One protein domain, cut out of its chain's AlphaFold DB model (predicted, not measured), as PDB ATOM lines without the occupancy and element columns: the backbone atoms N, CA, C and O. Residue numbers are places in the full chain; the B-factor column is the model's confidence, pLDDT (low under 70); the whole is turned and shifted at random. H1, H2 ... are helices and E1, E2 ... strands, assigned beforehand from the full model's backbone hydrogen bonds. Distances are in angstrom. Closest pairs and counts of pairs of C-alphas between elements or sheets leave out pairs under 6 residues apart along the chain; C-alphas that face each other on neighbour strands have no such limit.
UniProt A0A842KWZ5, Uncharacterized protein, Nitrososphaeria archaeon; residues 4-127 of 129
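What this domain is: This is residues 4 to 127 of the 129 residues of an uncharacterized protein of Nitrososphaeria archaeon (UniProt A0A842KWZ5). What shape do these atoms make? A small slab of three parallel strands, in the order E1 E2 E3, stands in the middle, with the long H7 and the slanting H9 packed over one face and the short H5 over the other. Beyond the sheet, on the far side from H7, H1 to H4 form a cluster of their own. What is it built of? The printed part has 124 residues, mostly helix, with elements in the order H1 H2 E1 H3 H4 E2 H5 E3 H6 H7 H8 H9. It is compact, with a radius of gyration of the C-alphas of 14.8 A and spans of 40 by 33 by 20 A.

Where its parts are: Where are the first elements? H1, residues 4 to 13, begins at C-alpha 4 (88.493, 112.585, 92.683) and measures 14.3 A. H2 is residues 16 to 24, E1 30 to 33, H3 37 to 43 and H4 46 to 49. What follows? E2, residues 55 to 60, measures 16.5 A; H5 is 62 to 65, E3 73 to 76 and H6 79 to 84. H7, residues 89 to 106, measures 25.8 A; H8 is 110 to 114, and H9, 118 to 126, ends at C-alpha 126 (94.810, 84.841, 78.188).

How they stand to each other: How do H1 to H4 meet? H1 touches H3 at a steep tilt of 49 degrees, the closest C-alphas being those of Lys 8 and Thr 42, 4.9 A apart. H2 touches H3 and also H4, where the closest C-alphas, of Glu 17 and Ala 46, are 5.5 A apart. What joins the strands? N 33 and O 57 are 2.8 A apart between E1 and E2, and N 75 and O 58 2.8 A between E2 and E3, both within hydrogen-bond range. E1, H3 H4, E2 and E2, H5, E3 are strand-helix-strand units, parallel neighbour strands with helices between, each with a right-handed crossover. What is on the sheet? H7 runs along the strands over E2 at a height over the sheet of 9.4 A, and on the same face H9 lies over E3; the closest C-alphas of H7 and H9, Gln 96 and Ser 125, are 4.4 A apart. H5 is on the opposite face, and H8 only grazes the sheet with residues 111 to 114. H6 touches residues 89 to 92 of H7, the closest C-alphas, of Lys 82 and Leu 89, being 6.0 A apart. Are the helix backbones whole? Every O i to N i+4 pair is within hydrogen-bond range in H1, H2, H3, H6, H7, H8 and H9; H4 and H5 are too short for one.

The domain as a whole: How far does it reach? The two C-alphas farthest apart, of Lys 6 and Lys 106, are 42.3 A apart. Is anything missing or uncertain? The printed part has no cut and no long link, and no printed residue is under 70 in pLDDT.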
ATOM      1  N   LYS A   4      89.601 113.196  93.431       85.19
ATOM      2  CA  LYS A   4      88.493 112.585  92.683       85.19
ATOM      3  C   LYS A   4      87.502 113.638  92.179       85.19
ATOM      4  O   LYS A   4      87.172 113.639  90.998       85.19
ATOM      5  N   GLU A   5      87.080 114.563  93.038       86.56
ATOM      6  CA  GLU A   5      86.182 115.664  92.653       86.56
ATOM      7  C   GLU A   5      86.810 116.590  91.607       86.56
ATOM      8  O   GLU A   5      86.140 116.968  90.648       86.56
ATOM      9  N   LYS A   6      88.110 116.904  91.734       89.69
ATOM     10  CA  LYS A   6      88.844 117.685  90.720       89.69
ATOM     11  C   LYS A   6      88.784 117.013  89.349       89.69
ATOM     12  O   LYS A   6      88.463 117.665  88.360       89.69
ATOM     13  N   ILE A   7      89.055 115.709  89.302       89.12
ATOM     14  CA  ILE A   7      89.024 114.918  88.068       89.12
ATOM     15  C   ILE A   7      87.614 114.900  87.466       89.12
ATOM     16  O   ILE A   7      87.465 115.208  86.285       89.12
ATOM     17  N   LYS A   8      86.579 114.637  88.275       87.50
ATOM     18  CA  LYS A   8      85.176 114.686  87.829       87.50
ATOM     19  C   LYS A   8      84.805 116.051  87.248       87.50
ATOM     20  O   LYS A   8      84.255 116.123  86.153       87.50
ATOM     21  N   LYS A   9      85.168 117.144  87.929       90.06
ATOM     22  CA  LYS A   9      84.905 118.517  87.463       90.06
ATOM     23  C   LYS A   9      85.580 118.803  86.119       90.06
ATOM     24  O   LYS A   9      84.959 119.407  85.246       90.06
ATOM     25  N   ILE A  10      86.822 118.347  85.930       90.38
ATOM     26  CA  ILE A  10      87.532 118.465  84.646       90.38
ATOM     27  C   ILE A  10      86.822 117.653  83.558       90.38
ATOM     28  O   ILE A  10      86.608 118.175  82.467       90.38
ATOM     29  N   GLY A  11      86.425 116.411  83.851       88.62
ATOM     30  CA  GLY A  11      85.693 115.556  82.912       88.62
ATOM     31  C   GLY A  11      84.376 116.182  82.452       88.62
ATOM     32  O   GLY A  11      84.127 116.260  81.248       88.62
ATOM     33  N   LYS A  12      83.600 116.734  83.395       89.38
ATOM     34  CA  LYS A  12      82.359 117.467  83.112       89.38
ATOM     35  C   LYS A  12      82.611 118.706  82.254       89.38
ATOM     36  O   LYS A  12      81.933 118.893  81.252       89.38
ATOM     37  N   LYS A  13      83.626 119.517  82.586       92.25
ATOM     38  CA  LYS A  13      84.003 120.699  81.785       92.25
ATOM     39  C   LYS A  13      84.390 120.327  80.349       92.25
ATOM     40  O   LYS A  13      84.134 121.096  79.432       92.25
ATOM     41  N   LYS A  14      85.006 119.159  80.153       92.25
ATOM     42  CA  LYS A  14      85.371 118.633  78.830       92.25
ATOM     43  C   LYS A  14      84.222 117.918  78.106       92.25
ATOM     44  O   LYS A  14      84.438 117.434  77.000       92.25
ATOM     45  N   GLY A  15      83.039 117.809  78.716       91.81
ATOM     46  CA  GLY A  15      81.888 117.114  78.135       91.81
ATOM     47  C   GLY A  15      82.096 115.609  77.925       91.81
ATOM     48  O   GLY A  15      81.383 115.015  77.126       91.81
ATOM     49  N   ILE A  16      83.069 114.989  78.611       90.38
ATOM     50  CA  ILE A  16      83.409 113.564  78.421       90.38
ATOM     51  C   ILE A  16      82.210 112.679  78.763       90.38
ATOM     52  O   ILE A  16      81.885 111.766  78.014       90.38
ATOM     53  N   GLU A  17      81.556 112.970  79.887       88.50
ATOM     54  CA  GLU A  17      80.414 112.196  80.363       88.50
ATOM     55  C   GLU A  17      79.260 112.227  79.351       88.50
ATOM     56  O   GLU A  17      78.794 111.171  78.944       88.50
ATOM     57  N   ASN A  18      78.864 113.413  78.876       89.44
ATOM     58  CA  ASN A  18      77.753 113.563  77.928       89.44
ATOM     59  C   ASN A  18      78.016 112.825  76.609       89.44
ATOM     60  O   ASN A  18      77.166 112.067  76.158       89.44
ATOM     61  N   ARG A  19      79.224 112.964  76.048       90.94
ATOM     62  CA  ARG A  19      79.608 112.259  74.814       90.94
ATOM     63  C   ARG A  19      79.564 110.743  74.967       90.94
ATOM     64  O   ARG A  19      79.221 110.040  74.027       90.94
ATOM     65  N   LEU A  20      79.935 110.229  76.140       91.06
ATOM     66  CA  LEU A  20      79.853 108.796  76.408       91.06
ATOM     67  C   LEU A  20      78.415 108.319  76.553       91.06
ATOM     68  O   LEU A  20      78.100 107.263  76.025       91.06
ATOM     69  N   LYS A  21      77.546 109.094  77.209       89.44
ATOM     70  CA  LYS A  21      76.115 108.771  77.294       89.44
ATOM     71  C   LYS A  21      75.480 108.689  75.906       89.44
ATOM     72  O   LYS A  21      74.791 107.726  75.607       89.44
ATOM     73  N   GLU A  22      75.788 109.649  75.036       88.56
ATOM     74  CA  GLU A  22      75.361 109.623  73.631       88.56
ATOM     75  C   GLU A  22      75.899 108.385  72.895       88.56
ATOM     76  O   GLU A  22      75.154 107.707  72.192       88.56
ATOM     77  N   LEU A  23      77.176 108.046  73.101       89.50
ATOM     78  CA  LEU A  23      77.793 106.873  72.485       89.50
ATOM     79  C   LEU A  23      77.158 105.558  72.965       89.50
ATOM     80  O   LEU A  23      76.950 104.652  72.164       89.50
ATOM     81  N   PHE A  24      76.834 105.438  74.253       89.44
ATOM     82  CA  PHE A  24      76.242 104.221  74.819       89.44
ATOM     83  C   PHE A  24      74.855 103.910  74.250       89.44
ATOM     84  O   PHE A  24      74.504 102.739  74.149       89.44
ATOM     85  N   ASN A  25      74.140 104.919  73.754       82.56
ATOM     86  CA  ASN A  25      72.859 104.743  73.066       82.56
ATOM     87  C   ASN A  25      72.983 104.166  71.640       82.56
ATOM     88  O   ASN A  25      71.977 104.008  70.956       82.56
ATOM     89  N   SER A  26      74.189 103.854  71.156       79.00
ATOM     90  CA  SER A  26      74.420 103.427  69.764       79.00
ATOM     91  C   SER A  26      74.279 101.909  69.512       79.00
ATOM     92  O   SER A  26      74.940 101.385  68.622       79.00
ATOM     93  N   ASN A  27      73.420 101.190  70.248       81.75
ATOM     94  CA  ASN A  27      73.125  99.751  70.062       81.75
ATOM     95  C   ASN A  27      74.367  98.840  69.930       81.75
ATOM     96  O   ASN A  27      74.444  97.992  69.040       81.75
ATOM     97  N   TYR A  28      75.358  99.006  70.807       89.31
ATOM     98  CA  TYR A  28      76.517  98.112  70.836       89.31
ATOM     99  C   TYR A  28      76.209  96.820  71.595       89.31
ATOM    100  O   TYR A  28      75.746  96.858  72.727       89.31
ATOM    101  N   ASP A  29      76.594  95.663  71.057       87.31
ATOM    102  CA  ASP A  29      76.536  94.415  71.832       87.31
ATOM    103  C   ASP A  29      77.556  94.415  72.986       87.31
ATOM    104  O   ASP A  29      77.324  93.854  74.062       87.31
ATOM    105  N   ILE A  30      78.725  95.030  72.762       87.62
ATOM    106  CA  ILE A  30      79.873  95.004  73.675       87.62
ATOM    107  C   ILE A  30      80.613  96.332  73.638       87.62
ATOM    108  O   ILE A  30      80.857  96.895  72.572       87.62
ATOM    109  N   ILE A  31      81.087  96.762  74.805       91.88
ATOM    110  CA  ILE A  31      82.000  97.890  74.949       91.88
ATOM    111  C   ILE A  31      83.214  97.449  75.765       91.88
ATOM    112  O   ILE A  31      83.091  96.942  76.882       91.88
ATOM    113  N   PHE A  32      84.408  97.668  75.216       93.06
ATOM    114  CA  PHE A  32      85.666  97.395  75.903       93.06
ATOM    115  C   PHE A  32      86.237  98.675  76.524       93.06
ATOM    116  O   PHE A  32      86.428  99.680  75.843       93.06
ATOM    117  N   PHE A  33      86.577  98.624  77.812       93.38
ATOM    118  CA  PHE A  33      87.142  99.746  78.558       93.38
ATOM    119  C   PHE A  33      88.593  99.471  78.954       93.38
ATOM    120  O   PHE A  33      88.871  98.672  79.850       93.38
ATOM    121  N   ILE A  34      89.530 100.201  78.341       92.31
ATOM    122  CA  ILE A  34      90.943 100.236  78.744       92.31
ATOM    123  C   ILE A  34      91.267 101.644  79.237       92.31
ATOM    124  O   ILE A  34      91.711 102.502  78.479       92.31
ATOM    125  N   LEU A  35      91.027 101.900  80.523       89.12
ATOM    126  CA  LEU A  35      91.144 103.244  81.087       89.12
ATOM    127  C   LEU A  35      92.078 103.292  82.297       89.12
ATOM    128  O   LEU A  35      92.122 102.400  83.149       89.12
ATOM    129  N   GLY A  36      92.837 104.385  82.373       88.50
ATOM    130  CA  GLY A  36      93.578 104.760  83.574       88.50
ATOM    131  C   GLY A  36      92.640 105.244  84.681       88.50
ATOM    132  O   GLY A  36      91.526 105.692  84.418       88.50
ATOM    133  N   THR A  37      93.111 105.212  85.928       87.75
ATOM    134  CA  THR A  37      92.307 105.532  87.121       87.75
ATOM    135  C   THR A  37      91.624 106.901  87.046       87.75
ATOM    136  O   THR A  37      90.459 107.033  87.407       87.75
ATOM    137  N   ASN A  38      92.325 107.921  86.539       89.12
ATOM    138  CA  ASN A  38      91.750 109.260  86.397       89.12
ATOM    139  C   ASN A  38      90.571 109.262  85.414       89.12
ATOM    140  O   ASN A  38      89.530 109.832  85.714       89.12
ATOM    141  N   TYR A  39      90.706 108.586  84.272       88.94
ATOM    142  CA  TYR A  39      89.634 108.509  83.284       88.94
ATOM    143  C   TYR A  39      88.450 107.694  83.797       88.94
ATOM    144  O   TYR A  39      87.313 108.103  83.596       88.94
ATOM    145  N   LEU A  40      88.690 106.619  84.553       90.19
ATOM    146  CA  LEU A  40      87.609 105.880  85.208       90.19
ATOM    147  C   LEU A  40      86.742 106.805  86.063       90.19
ATOM    148  O   LEU A  40      85.533 106.850  85.869       90.19
ATOM    149  N   PHE A  41      87.351 107.635  86.915       88.88
ATOM    150  CA  PHE A  41      86.597 108.591  87.730       88.88
ATOM    151  C   PHE A  41      85.767 109.589  86.921       88.88
ATOM    152  O   PHE A  41      84.743 110.039  87.430       88.88
ATOM    153  N   THR A  42      86.190 109.937  85.701       90.25
ATOM    154  CA  THR A  42      85.428 110.853  84.837       90.25
ATOM    155  C   THR A  42      84.189 110.226  84.210       90.25
ATOM    156  O   THR A  42      83.326 110.975  83.773       90.25
ATOM    157  N   ILE A  43      84.094 108.894  84.167       90.62
ATOM    158  CA  ILE A  43      83.041 108.201  83.415       90.62
ATOM    159  C   ILE A  43      82.095 107.372  84.283       90.62
ATOM    160  O   ILE A  43      81.094 106.900  83.765       90.62
ATOM    161  N   LEU A  44      82.387 107.191  85.580       88.56
ATOM    162  CA  LEU A  44      81.599 106.323  86.473       88.56
ATOM    163  C   LEU A  44      80.093 106.599  86.422       88.56
ATOM    164  O   LEU A  44      79.307 105.662  86.498       88.56
ATOM    165  N   ASP A  45      79.703 107.869  86.310       87.12
ATOM    166  CA  ASP A  45      78.293 108.251  86.259       87.12
ATOM    167  C   ASP A  45      77.675 107.954  84.878       87.12
ATOM    168  O   ASP A  45      76.551 107.469  84.823       87.12
ATOM    169  N   ALA A  46      78.429 108.112  83.778       90.94
ATOM    170  CA  ALA A  46      77.986 107.719  82.435       90.94
ATOM    171  C   ALA A  46      77.798 106.206  82.283       90.94
ATOM    172  O   ALA A  46      76.956 105.785  81.501       90.94
ATOM    173  N   LEU A  47      78.547 105.383  83.026       91.62
ATOM    174  CA  LEU A  47      78.394 103.925  82.963       91.62
ATOM    175  C   LEU A  47      76.966 103.477  83.299       91.62
ATOM    176  O   LEU A  47      76.536 102.436  82.833       91.62
ATOM    177  N   LYS A  48      76.205 104.238  84.088       89.38
ATOM    178  CA  LYS A  48      74.818 103.876  84.422       89.38
ATOM    179  C   LYS A  48      73.871 103.918  83.222       89.38
ATOM    180  O   LYS A  48      72.821 103.302  83.287       89.38
ATOM    181  N   GLU A  49      74.258 104.621  82.161       91.25
ATOM    182  CA  GLU A  49      73.474 104.756  80.931       91.25
ATOM    183  C   GLU A  49      73.811 103.668  79.899       91.25
ATOM    184  O   GLU A  49      73.303 103.704  78.784       91.25
ATOM    185  N   ILE A  50      74.704 102.721  80.218       91.12
ATOM    186  CA  ILE A  50      74.957 101.580  79.331       91.12
ATOM    187  C   ILE A  50      73.708 100.685  79.340       91.12
ATOM    188  O   ILE A  50      73.327 100.238  80.426       91.12
ATOM    189  N   PRO A  51      73.102 100.385  78.173       89.81
ATOM    190  CA  PRO A  51      71.916  99.536  78.101       89.81
ATOM    191  C   PRO A  51      72.145  98.150  78.716       89.81
ATOM    192  O   PRO A  51      73.246  97.594  78.636       89.81
ATOM    193  N   GLU A  52      71.106  97.556  79.303       86.44
ATOM    194  CA  GLU A  52      71.200  96.258  79.989       86.44
ATOM    195  C   GLU A  52      71.576  95.103  79.052       86.44
ATOM    196  O   GLU A  52      72.122  94.085  79.490       86.44
ATOM    197  N   GLU A  53      71.297  95.235  77.761       85.88
ATOM    198  CA  GLU A  53      71.663  94.309  76.697       85.88
ATOM    199  C   GLU A  53      73.131  94.449  76.271       85.88
ATOM    200  O   GLU A  53      73.755  93.449  75.902       85.88
ATOM    201  N   THR A  54      73.712  95.645  76.426       89.19
ATOM    202  CA  THR A  54      75.116  95.936  76.117       89.19
ATOM    203  C   THR A  54      76.028  95.333  77.183       89.19
ATOM    204  O   THR A  54      75.738  95.336  78.381       89.19
ATOM    205  N   ARG A  55      77.170  94.770  76.784       87.62
ATOM    206  CA  ARG A  55      78.143  94.185  77.721       87.62
ATOM    207  C   ARG A  55      79.391  95.049  77.848       87.62
ATOM    208  O   ARG A  55      80.231  95.083  76.958       87.62
ATOM    209  N   GLY A  56      79.549  95.705  78.997       91.38
ATOM    210  CA  GLY A  56      80.777  96.419  79.348       91.38
ATOM    211  C   GLY A  56      81.841  95.492  79.947       91.38
ATOM    212  O   GLY A  56      81.592  94.838  80.962       91.38
ATOM    213  N   ILE A  57      83.038  95.462  79.352       93.00
ATOM    214  CA  ILE A  57      84.187  94.682  79.837       93.00
ATOM    215  C   ILE A  57      85.359  95.622  80.129       93.00
ATOM    216  O   ILE A  57      85.849  96.319  79.240       93.00
ATOM    217  N   PHE A  58      85.840  95.617  81.371       95.00
ATOM    218  CA  PHE A  58      86.945  96.453  81.832       95.00
ATOM    219  C   PHE A  58      88.253  95.672  81.918       95.00
ATOM    220  O   PHE A  58      88.295  94.586  82.490       95.00
ATOM    221  N   PHE A  59      89.337  96.277  81.437       95.00
ATOM    222  CA  PHE A  59      90.694  95.746  81.547       95.00
ATOM    223  C   PHE A  59      91.554  96.715  82.351       95.00
ATOM    224  O   PHE A  59      91.725  97.888  81.992       95.00
ATOM    225  N   GLY A  60      92.129  96.251  83.453       94.12
ATOM    226  CA  GLY A  60      92.945  97.126  84.279       94.12
ATOM    227  C   GLY A  60      93.622  96.441  85.449       94.12
ATOM    228  O   GLY A  60      93.489  95.246  85.666       94.12
ATOM    229  N   SER A  61      94.369  97.221  86.225       91.88
ATOM    230  CA  SER A  61      94.951  96.725  87.470       91.88
ATOM    231  C   SER A  61      93.859  96.442  88.506       91.88
ATOM    232  O   SER A  61      92.768  97.014  88.440       91.88
ATOM    233  N   LYS A  62      94.185  95.637  89.523       91.06
ATOM    234  CA  LYS A  62      93.286  95.332  90.648       91.06
ATOM    235  C   LYS A  62      92.666  96.596  91.263       91.06
ATOM    236  O   LYS A  62      91.450  96.704  91.354       91.06
ATOM    237  N   ARG A  63      93.497  97.606  91.541       90.25
ATOM    238  CA  ARG A  63      93.063  98.909  92.072       90.25
ATOM    239  C   ARG A  63      92.027  99.617  91.192       90.25
ATOM    240  O   ARG A  63      91.151 100.302  91.702       90.25
ATOM    241  N   ASN A  64      92.136  99.504  89.868       89.88
ATOM    242  CA  ASN A  64      91.142 100.099  88.974       89.88
ATOM    243  C   ASN A  64      89.817  99.340  89.046       89.88
ATOM    244  O   ASN A  64      88.767  99.970  89.029       89.88
ATOM    245  N   MET A  65      89.873  98.011  89.134       91.50
ATOM    246  CA  MET A  65      88.692  97.144  89.169       91.50
ATOM    247  C   MET A  65      87.865  97.307  90.454       91.50
ATOM    248  O   MET A  65      86.649  97.125  90.410       91.50
ATOM    249  N   GLU A  66      88.493  97.718  91.559       91.19
ATOM    250  CA  GLU A  66      87.820  98.099  92.816       91.19
ATOM    251  C   GLU A  66      86.915  99.335  92.662       91.19
ATOM    252  O   GLU A  66      86.002  99.541  93.455       91.19
ATOM    253  N   LEU A  67      87.143 100.167  91.638       89.56
ATOM    254  CA  LEU A  67      86.328 101.356  91.366       89.56
ATOM    255  C   LEU A  67      85.124 101.068  90.463       89.56
ATOM    256  O   LEU A  67      84.269 101.937  90.299       89.56
ATOM    257  N   ILE A  68      85.087  99.894  89.833       90.31
ATOM    258  CA  ILE A  68      84.063  99.519  88.859       90.31
ATOM    259  C   ILE A  68      82.935  98.775  89.588       90.31
ATOM    260  O   ILE A  68      83.240  97.894  90.394       90.31
ATOM    261  N   PRO A  69      81.650  99.055  89.308       88.56
ATOM    262  CA  PRO A  69      80.546  98.277  89.873       88.56
ATOM    263  C   PRO A  69      80.667  96.776  89.570       88.56
ATOM    264  O   PRO A  69      81.172  96.383  88.519       88.56
ATOM    265  N   GLU A  70      80.198  95.921  90.483       87.00
ATOM    266  CA  GLU A  70      80.241  94.455  90.320       87.00
ATOM    267  C   GLU A  70      79.355  93.929  89.188       87.00
ATOM    268  O   GLU A  70      79.550  92.801  88.744       87.00
ATOM    269  N   THR A  71      78.417  94.735  88.694       85.75
ATOM    270  CA  THR A  71      77.578  94.410  87.533       85.75
ATOM    271  C   THR A  71      78.376  94.324  86.228       85.75
ATOM    272  O   THR A  71      77.911  93.717  85.267       85.75
ATOM    273  N   TYR A  72      79.586  94.888  86.192       89.81
ATOM    274  CA  TYR A  72      80.465  94.849  85.028       89.81
ATOM    275  C   TYR A  72      81.437  93.679  85.052       89.81
ATOM    276  O   TYR A  72      81.904  93.230  86.101       89.81
ATOM    277  N   PHE A  73      81.831  93.254  83.855       90.62
ATOM    278  CA  PHE A  73      82.891  92.280  83.672       90.62
ATOM    279  C   PHE A  73      84.262  92.933  83.826       90.62
ATOM    280  O   PHE A  73      84.513  94.020  83.304       90.62
ATOM    281  N   LYS A  74      85.161  92.255  84.542       92.69
ATOM    282  CA  LYS A  74      86.462  92.793  84.947       92.69
ATOM    283  C   LYS A  74      87.553  91.776  84.644       92.69
ATOM    284  O   LYS A  74      87.496  90.648  85.124       92.69
ATOM    285  N   ILE A  75      88.563  92.187  83.890       94.12
ATOM    286  CA  ILE A  75      89.785  91.424  83.648       94.12
ATOM    287  C   ILE A  75      90.931  92.164  84.329       94.12
ATOM    288  O   ILE A  75      91.272  93.299  83.981       94.12
ATOM    289  N   ILE A  76      91.518  91.506  85.328       93.69
ATOM    290  CA  ILE A  76      92.661  92.039  86.059       93.69
ATOM    291  C   ILE A  76      93.928  91.754  85.252       93.69
ATOM    292  O   ILE A  76      94.284  90.606  85.024       93.69
ATOM    293  N   SER A  77      94.632  92.809  84.858       93.56
ATOM    294  CA  SER A  77      95.983  92.737  84.305       93.56
ATOM    295  C   SER A  77      96.979  92.771  85.465       93.56
ATOM    296  O   SER A  77      97.212  93.831  86.058       93.56
ATOM    297  N   SER A  78      97.524  91.613  85.836       92.56
ATOM    298  CA  SER A  78      98.397  91.474  87.006       92.56
ATOM    299  C   SER A  78      99.879  91.666  86.675       92.56
ATOM    300  O   SER A  78     100.339  91.368  85.570       92.56
ATOM    301  N   ASP A  79     100.672  92.093  87.665       92.44
ATOM    302  CA  ASP A  79     102.134  92.123  87.528       92.44
ATOM    303  C   ASP A  79     102.723  90.727  87.303       92.44
ATOM    304  O   ASP A  79     103.722  90.591  86.603       92.44
ATOM    305  N   ARG A  80     102.080  89.675  87.828       92.44
ATOM    306  CA  ARG A  80     102.489  88.284  87.598       92.44
ATOM    307  C   ARG A  80     102.453  87.932  86.111       92.44
ATOM    308  O   ARG A  80     103.437  87.420  85.586       92.44
ATOM    309  N   GLU A  81     101.342  88.204  85.431       92.56
ATOM    310  CA  GLU A  81     101.194  87.931  83.994       92.56
ATOM    311  C   GLU A  81     102.097  88.831  83.160       92.56
ATOM    312  O   GLU A  81     102.777  88.354  82.255       92.56
ATOM    313  N   LYS A  82     102.153  90.118  83.517       93.69
ATOM    314  CA  LYS A  82     103.038  91.099  82.890       93.69
ATOM    315  C   LYS A  82     104.494  90.623  82.915       93.69
ATOM    316  O   LYS A  82     105.162  90.624  81.886       93.69
ATOM    317  N   ASN A  83     104.973  90.188  84.080       95.00
ATOM    318  CA  ASN A  83     106.342  89.711  84.260       95.00
ATOM    319  C   ASN A  83     106.571  88.383  83.532       95.00
ATOM    320  O   ASN A  83     107.590  88.227  82.862       95.00
ATOM    321  N   LYS A  84     105.610  87.448  83.596       93.81
ATOM    322  CA  LYS A  84     105.670  86.172  82.862       93.81
ATOM    323  C   LYS A  84     105.819  86.392  81.353       93.81
ATOM    324  O   LYS A  84     106.580  85.681  80.710       93.81
ATOM    325  N   LEU A  85     105.109  87.377  80.808       91.75
ATOM    326  CA  LEU A  85     105.134  87.732  79.386       91.75
ATOM    327  C   LEU A  85     106.219  88.761  79.031       91.75
ATOM    328  O   LEU A  85     106.297  89.164  77.876       91.75
ATOM    329  N   ARG A  86     107.045  89.186  80.002       95.31
ATOM    330  CA  ARG A  86     108.107  90.198  79.840       95.31
ATOM    331  C   ARG A  86     107.626  91.459  79.112       95.31
ATOM    332  O   ARG A  86     108.276  91.957  78.202       95.31
ATOM    333  N   THR A  87     106.463  91.957  79.518       94.62
ATOM    334  CA  THR A  87     105.749  93.037  78.830       94.62
ATOM    335  C   THR A  87     105.410  94.196  79.779       94.62
ATOM    336  O   THR A  87     105.798  94.204  80.947       94.62
ATOM    337  N   THR A  88     104.685  95.205  79.297       93.88
ATOM    338  CA  THR A  88     104.135  96.297  80.112       93.88
ATOM    339  C   THR A  88     102.674  96.025  80.480       93.88
ATOM    340  O   THR A  88     101.982  95.254  79.820       93.88
ATOM    341  N   LEU A  89     102.146  96.691  81.517       91.38
ATOM    342  CA  LEU A  89     100.712  96.582  81.846       91.38
ATOM    343  C   LEU A  89      99.811  97.093  80.717       91.38
ATOM    344  O   LEU A  89      98.680  96.635  80.591       91.38
ATOM    345  N   MET A  90     100.275  98.070  79.934       91.88
ATOM    346  CA  MET A  90      99.509  98.599  78.807       91.88
ATOM    347  C   MET A  90      99.397  97.556  77.698       91.88
ATOM    348  O   MET A  90      98.301  97.269  77.223       91.88
ATOM    349  N   GLU A  91     100.520  96.943  77.340       94.19
ATOM    350  CA  GLU A  91     100.541  95.897  76.326       94.19
ATOM    351  C   GLU A  91      99.777  94.646  76.793       94.19
ATOM    352  O   GLU A  91      99.012  94.086  76.013       94.19
ATOM    353  N   LEU A  92      99.865  94.266  78.076       95.25
ATOM    354  CA  LEU A  92      99.053  93.179  78.634       95.25
ATOM    355  C   LEU A  92      97.546  93.440  78.471       95.25
ATOM    356  O   LEU A  92      96.831  92.557  78.003       95.25
ATOM    357  N   LYS A  93      97.060  94.647  78.792       94.81
ATOM    358  CA  LYS A  93      95.644  95.016  78.579       94.81
ATOM    359  C   LYS A  93      95.248  94.920  77.109       94.81
ATOM    360  O   LYS A  93      94.169  94.425  76.803       94.81
ATOM    361  N   GLY A  94      96.122  95.379  76.211       94.00
ATOM    362  CA  GLY A  94      95.905  95.299  74.766       94.00
ATOM    363  C   GLY A  94      95.800  93.855  74.277       94.00
ATOM    364  O   GLY A  94      94.856  93.519  73.567       94.00
ATOM    365  N   ARG A  95      96.712  92.978  74.718       94.94
ATOM    366  CA  ARG A  95      96.675  91.536  74.424       94.94
ATOM    367  C   ARG A  95      95.402  90.886  74.964       94.94
ATOM    368  O   ARG A  95      94.749  90.144  74.239       94.94
ATOM    369  N   GLN A  96      95.018  91.204  76.201       95.69
ATOM    370  CA  GLN A  96      93.792  90.691  76.817       95.69
ATOM    371  C   GLN A  96      92.539  91.110  76.043       95.69
ATOM    372  O   GLN A  96      91.692  90.264  75.764       95.69
ATOM    373  N   LEU A  97      92.434  92.384  75.650       95.12
ATOM    374  CA  LEU A  97      91.335  92.860  74.806       95.12
ATOM    375  C   LEU A  97      91.319  92.128  73.470       95.12
ATOM    376  O   LEU A  97      90.273  91.607  73.086       95.12
ATOM    377  N   LEU A  98      92.462  92.069  72.781       94.75
ATOM    378  CA  LEU A  98      92.563  91.424  71.475       94.75
ATOM    379  C   LEU A  98      92.114  89.964  71.552       94.75
ATOM    380  O   LEU A  98      91.312  89.529  70.730       94.75
ATOM    381  N   ASN A  99      92.572  89.227  72.563       95.06
ATOM    382  CA  ASN A  99      92.195  87.833  72.749       95.06
ATOM    383  C   ASN A  99      90.683  87.682  72.961       95.06
ATOM    384  O   ASN A  99      90.058  86.856  72.296       95.06
ATOM    385  N   VAL A 100      90.065  88.497  73.825       93.19
ATOM    386  CA  VAL A 100      88.605  88.455  74.023       93.19
ATOM    387  C   VAL A 100      87.873  88.778  72.719       93.19
ATOM    388  O   VAL A 100      86.990  88.021  72.319       93.19
ATOM    389  N   ALA A 101      88.266  89.849  72.029       91.94
ATOM    390  CA  ALA A 101      87.635  90.279  70.785       91.94
ATOM    391  C   ALA A 101      87.732  89.209  69.683       91.94
ATOM    392  O   ALA A 101      86.741  88.927  69.013       91.94
ATOM    393  N   VAL A 102      88.893  88.566  69.524       93.94
ATOM    394  CA  VAL A 102      89.100  87.490  68.541       93.94
ATOM    395  C   VAL A 102      88.243  86.270  68.866       93.94
ATOM    396  O   VAL A 102      87.569  85.751  67.977       93.94
ATOM    397  N   ASN A 103      88.224  85.829  70.126       92.44
ATOM    398  CA  ASN A 103      87.414  84.683  70.540       92.44
ATOM    399  C   ASN A 103      85.916  84.943  70.312       92.44
ATOM    400  O   ASN A 103      85.222  84.102  69.744       92.44
ATOM    401  N   VAL A 104      85.425  86.118  70.715       89.56
ATOM    402  CA  VAL A 104      84.026  86.523  70.516       89.56
ATOM    403  C   VAL A 104      83.683  86.616  69.032       89.56
ATOM    404  O   VAL A 104      82.634  86.133  68.623       89.56
ATOM    405  N   LYS A 105      84.570  87.183  68.208       90.12
ATOM    406  CA  LYS A 105      84.360  87.260  66.759       90.12
ATOM    407  C   LYS A 105      84.245  85.872  66.126       90.12
ATOM    408  O   LYS A 105      83.411  85.674  65.251       90.12
ATOM    409  N   LYS A 106      85.073  84.915  66.560       91.94
ATOM    410  CA  LYS A 106      85.023  83.522  66.082       91.94
ATOM    411  C   LYS A 106      83.772  82.787  66.556       91.94
ATOM    412  O   LYS A 106      83.256  81.941  65.835       91.94
ATOM    413  N   ASN A 107      83.306  83.075  67.768       91.38
ATOM    414  CA  ASN A 107      82.123  82.448  68.339       91.38
ATOM    415  C   ASN A 107      81.305  83.461  69.161       91.38
ATOM    416  O   ASN A 107      81.513  83.575  70.376       91.38
ATOM    417  N   PRO A 108      80.339  84.155  68.530       87.06
ATOM    418  CA  PRO A 108      79.505  85.153  69.203       87.06
ATOM    419  C   PRO A 108      78.711  84.600  70.395       87.06
ATOM    420  O   PRO A 108      78.446  85.326  71.354       87.06
ATOM    421  N   TYR A 109      78.409  83.294  70.415       87.81
ATOM    422  CA  TYR A 109      77.733  82.641  71.543       87.81
ATOM    423  C   TYR A 109      78.557  82.679  72.843       87.81
ATOM    424  O   TYR A 109      78.007  82.553  73.941       87.81
ATOM    425  N   LEU A 110      79.873  82.915  72.766       88.00
ATOM    426  CA  LEU A 110      80.702  83.125  73.956       88.00
ATOM    427  C   LEU A 110      80.246  84.332  74.780       88.00
ATOM    428  O   LEU A 110      80.421  84.307  75.994       88.00
ATOM    429  N   LEU A 111      79.605  85.337  74.176       80.81
ATOM    430  CA  LEU A 111      79.052  86.477  74.915       80.81
ATOM    431  C   LEU A 111      77.944  86.072  75.865       80.81
ATOM    432  O   LEU A 111      77.897  86.554  76.994       80.81
ATOM    433  N   TYR A 112      77.084  85.155  75.428       83.44
ATOM    434  CA  TYR A 112      76.051  84.600  76.285       83.44
ATOM    435  C   TYR A 112      76.674  83.800  77.435       83.44
ATOM    436  O   TYR A 112      76.271  83.960  78.582       83.44
ATOM    437  N   LYS A 113      77.719  83.005  77.163       86.75
ATOM    438  CA  LYS A 113      78.410  82.226  78.205       86.75
ATOM    439  C   LYS A 113      79.148  83.097  79.220       86.75
ATOM    440  O   LYS A 113      79.067  82.824  80.413       86.75
ATOM    441  N   ILE A 114      79.815  84.162  78.766       84.69
ATOM    442  CA  ILE A 114      80.520  85.115  79.637       84.69
ATOM    443  C   ILE A 114      79.568  85.708  80.685       84.69
ATOM    444  O   ILE A 114      80.008  85.962  81.802       84.69
ATOM    445  N   ARG A 115      78.263  85.846  80.383       75.56
ATOM    446  CA  ARG A 115      77.263  86.345  81.349       75.56
ATOM    447  C   ARG A 115      77.240  85.552  82.657       75.56
ATOM    448  O   ARG A 115      77.009  86.144  83.704       75.56
ATOM    449  N   ASN A 116      77.507  84.252  82.580       80.56
ATOM    450  CA  ASN A 116      77.361  83.320  83.696       80.56
ATOM    451  C   ASN A 116      78.699  82.713  84.155       80.56
ATOM    452  O   ASN A 116      78.731  82.019  85.164       80.56
ATOM    453  N   ASP A 117      79.799  82.968  83.438       86.69
ATOM    454  CA  ASP A 117      81.113  82.379  83.713       86.69
ATOM    455  C   ASP A 117      82.226  83.440  83.585       86.69
ATOM    456  O   ASP A 117      82.775  83.701  82.507       86.69
ATOM    457  N   ARG A 118      82.566  84.075  84.717       83.31
ATOM    458  CA  ARG A 118      83.666  85.056  84.796       83.31
ATOM    459  C   ARG A 118      85.035  84.407  84.547       83.31
ATOM    460  O   ARG A 118      85.920  85.059  83.987       83.31
ATOM    461  N   ASP A 119      85.200  83.131  84.887       88.50
ATOM    462  CA  ASP A 119      86.450  82.399  84.671       88.50
ATOM    463  C   ASP A 119      86.668  82.100  83.187       88.50
ATOM    464  O   ASP A 119      87.797  82.140  82.689       88.50
ATOM    465  N   LEU A 120      85.593  81.851  82.433       90.75
ATOM    466  CA  LEU A 120      85.647  81.794  80.978       90.75
ATOM    467  C   LEU A 120      86.185  83.101  80.406       90.75
ATOM    468  O   LEU A 120      87.131  83.047  79.625       90.75
ATOM    469  N   LEU A 121      85.651  84.253  80.813       91.00
ATOM    470  CA  LEU A 121      86.141  85.542  80.324       91.00
ATOM    471  C   LEU A 121      87.641  85.725  80.595       91.00
ATOM    472  O   LEU A 121      88.386  86.118  79.696       91.00
ATOM    473  N   TYR A 122      88.100  85.392  81.803       91.06
ATOM    474  CA  TYR A 122      89.520  85.456  82.130       91.06
ATOM    475  C   TYR A 122      90.350  84.509  81.249       91.06
ATOM    476  O   TYR A 122      91.335  84.943  80.650       91.06
ATOM    477  N   ARG A 123      89.925  83.253  81.056       92.00
ATOM    478  CA  ARG A 123      90.613  82.296  80.164       92.00
ATOM    479  C   ARG A 123      90.686  82.786  78.716       92.00
ATOM    480  O   ARG A 123      91.740  82.646  78.093       92.00
ATOM    481  N   LEU A 124      89.602  83.371  78.202       92.38
ATOM    482  CA  LEU A 124      89.561  83.977  76.867       92.38
ATOM    483  C   LEU A 124      90.494  85.185  76.765       92.38
ATOM    484  O   LEU A 124      91.052  85.425  75.703       92.38
ATOM    485  N   SER A 125      90.715  85.924  77.855       91.81
ATOM    486  CA  SER A 125      91.668  87.040  77.864       91.81
ATOM    487  C   SER A 125      93.130  86.589  77.782       91.81
ATOM    488  O   SER A 125      93.981  87.331  77.296       91.81
ATOM    489  N   LEU A 126      93.442  85.362  78.203       89.31
ATOM    490  CA  LEU A 126      94.810  84.841  78.188       89.31
ATOM    491  C   LEU A 126      95.188  84.142  76.889       89.31
ATOM    492  O   LEU A 126      96.366  84.130  76.541       89.31
ATOM    493  N   ASN A 127      94.215  83.575  76.176       83.56
ATOM    494  CA  ASN A 127      94.467  82.796  74.972       83.56
ATOM    495  C   ASN A 127      93.431  83.129  73.899       83.56
ATOM    496  O   ASN A 127      92.228  82.984  74.128       83.56
TER     497      ASN A 127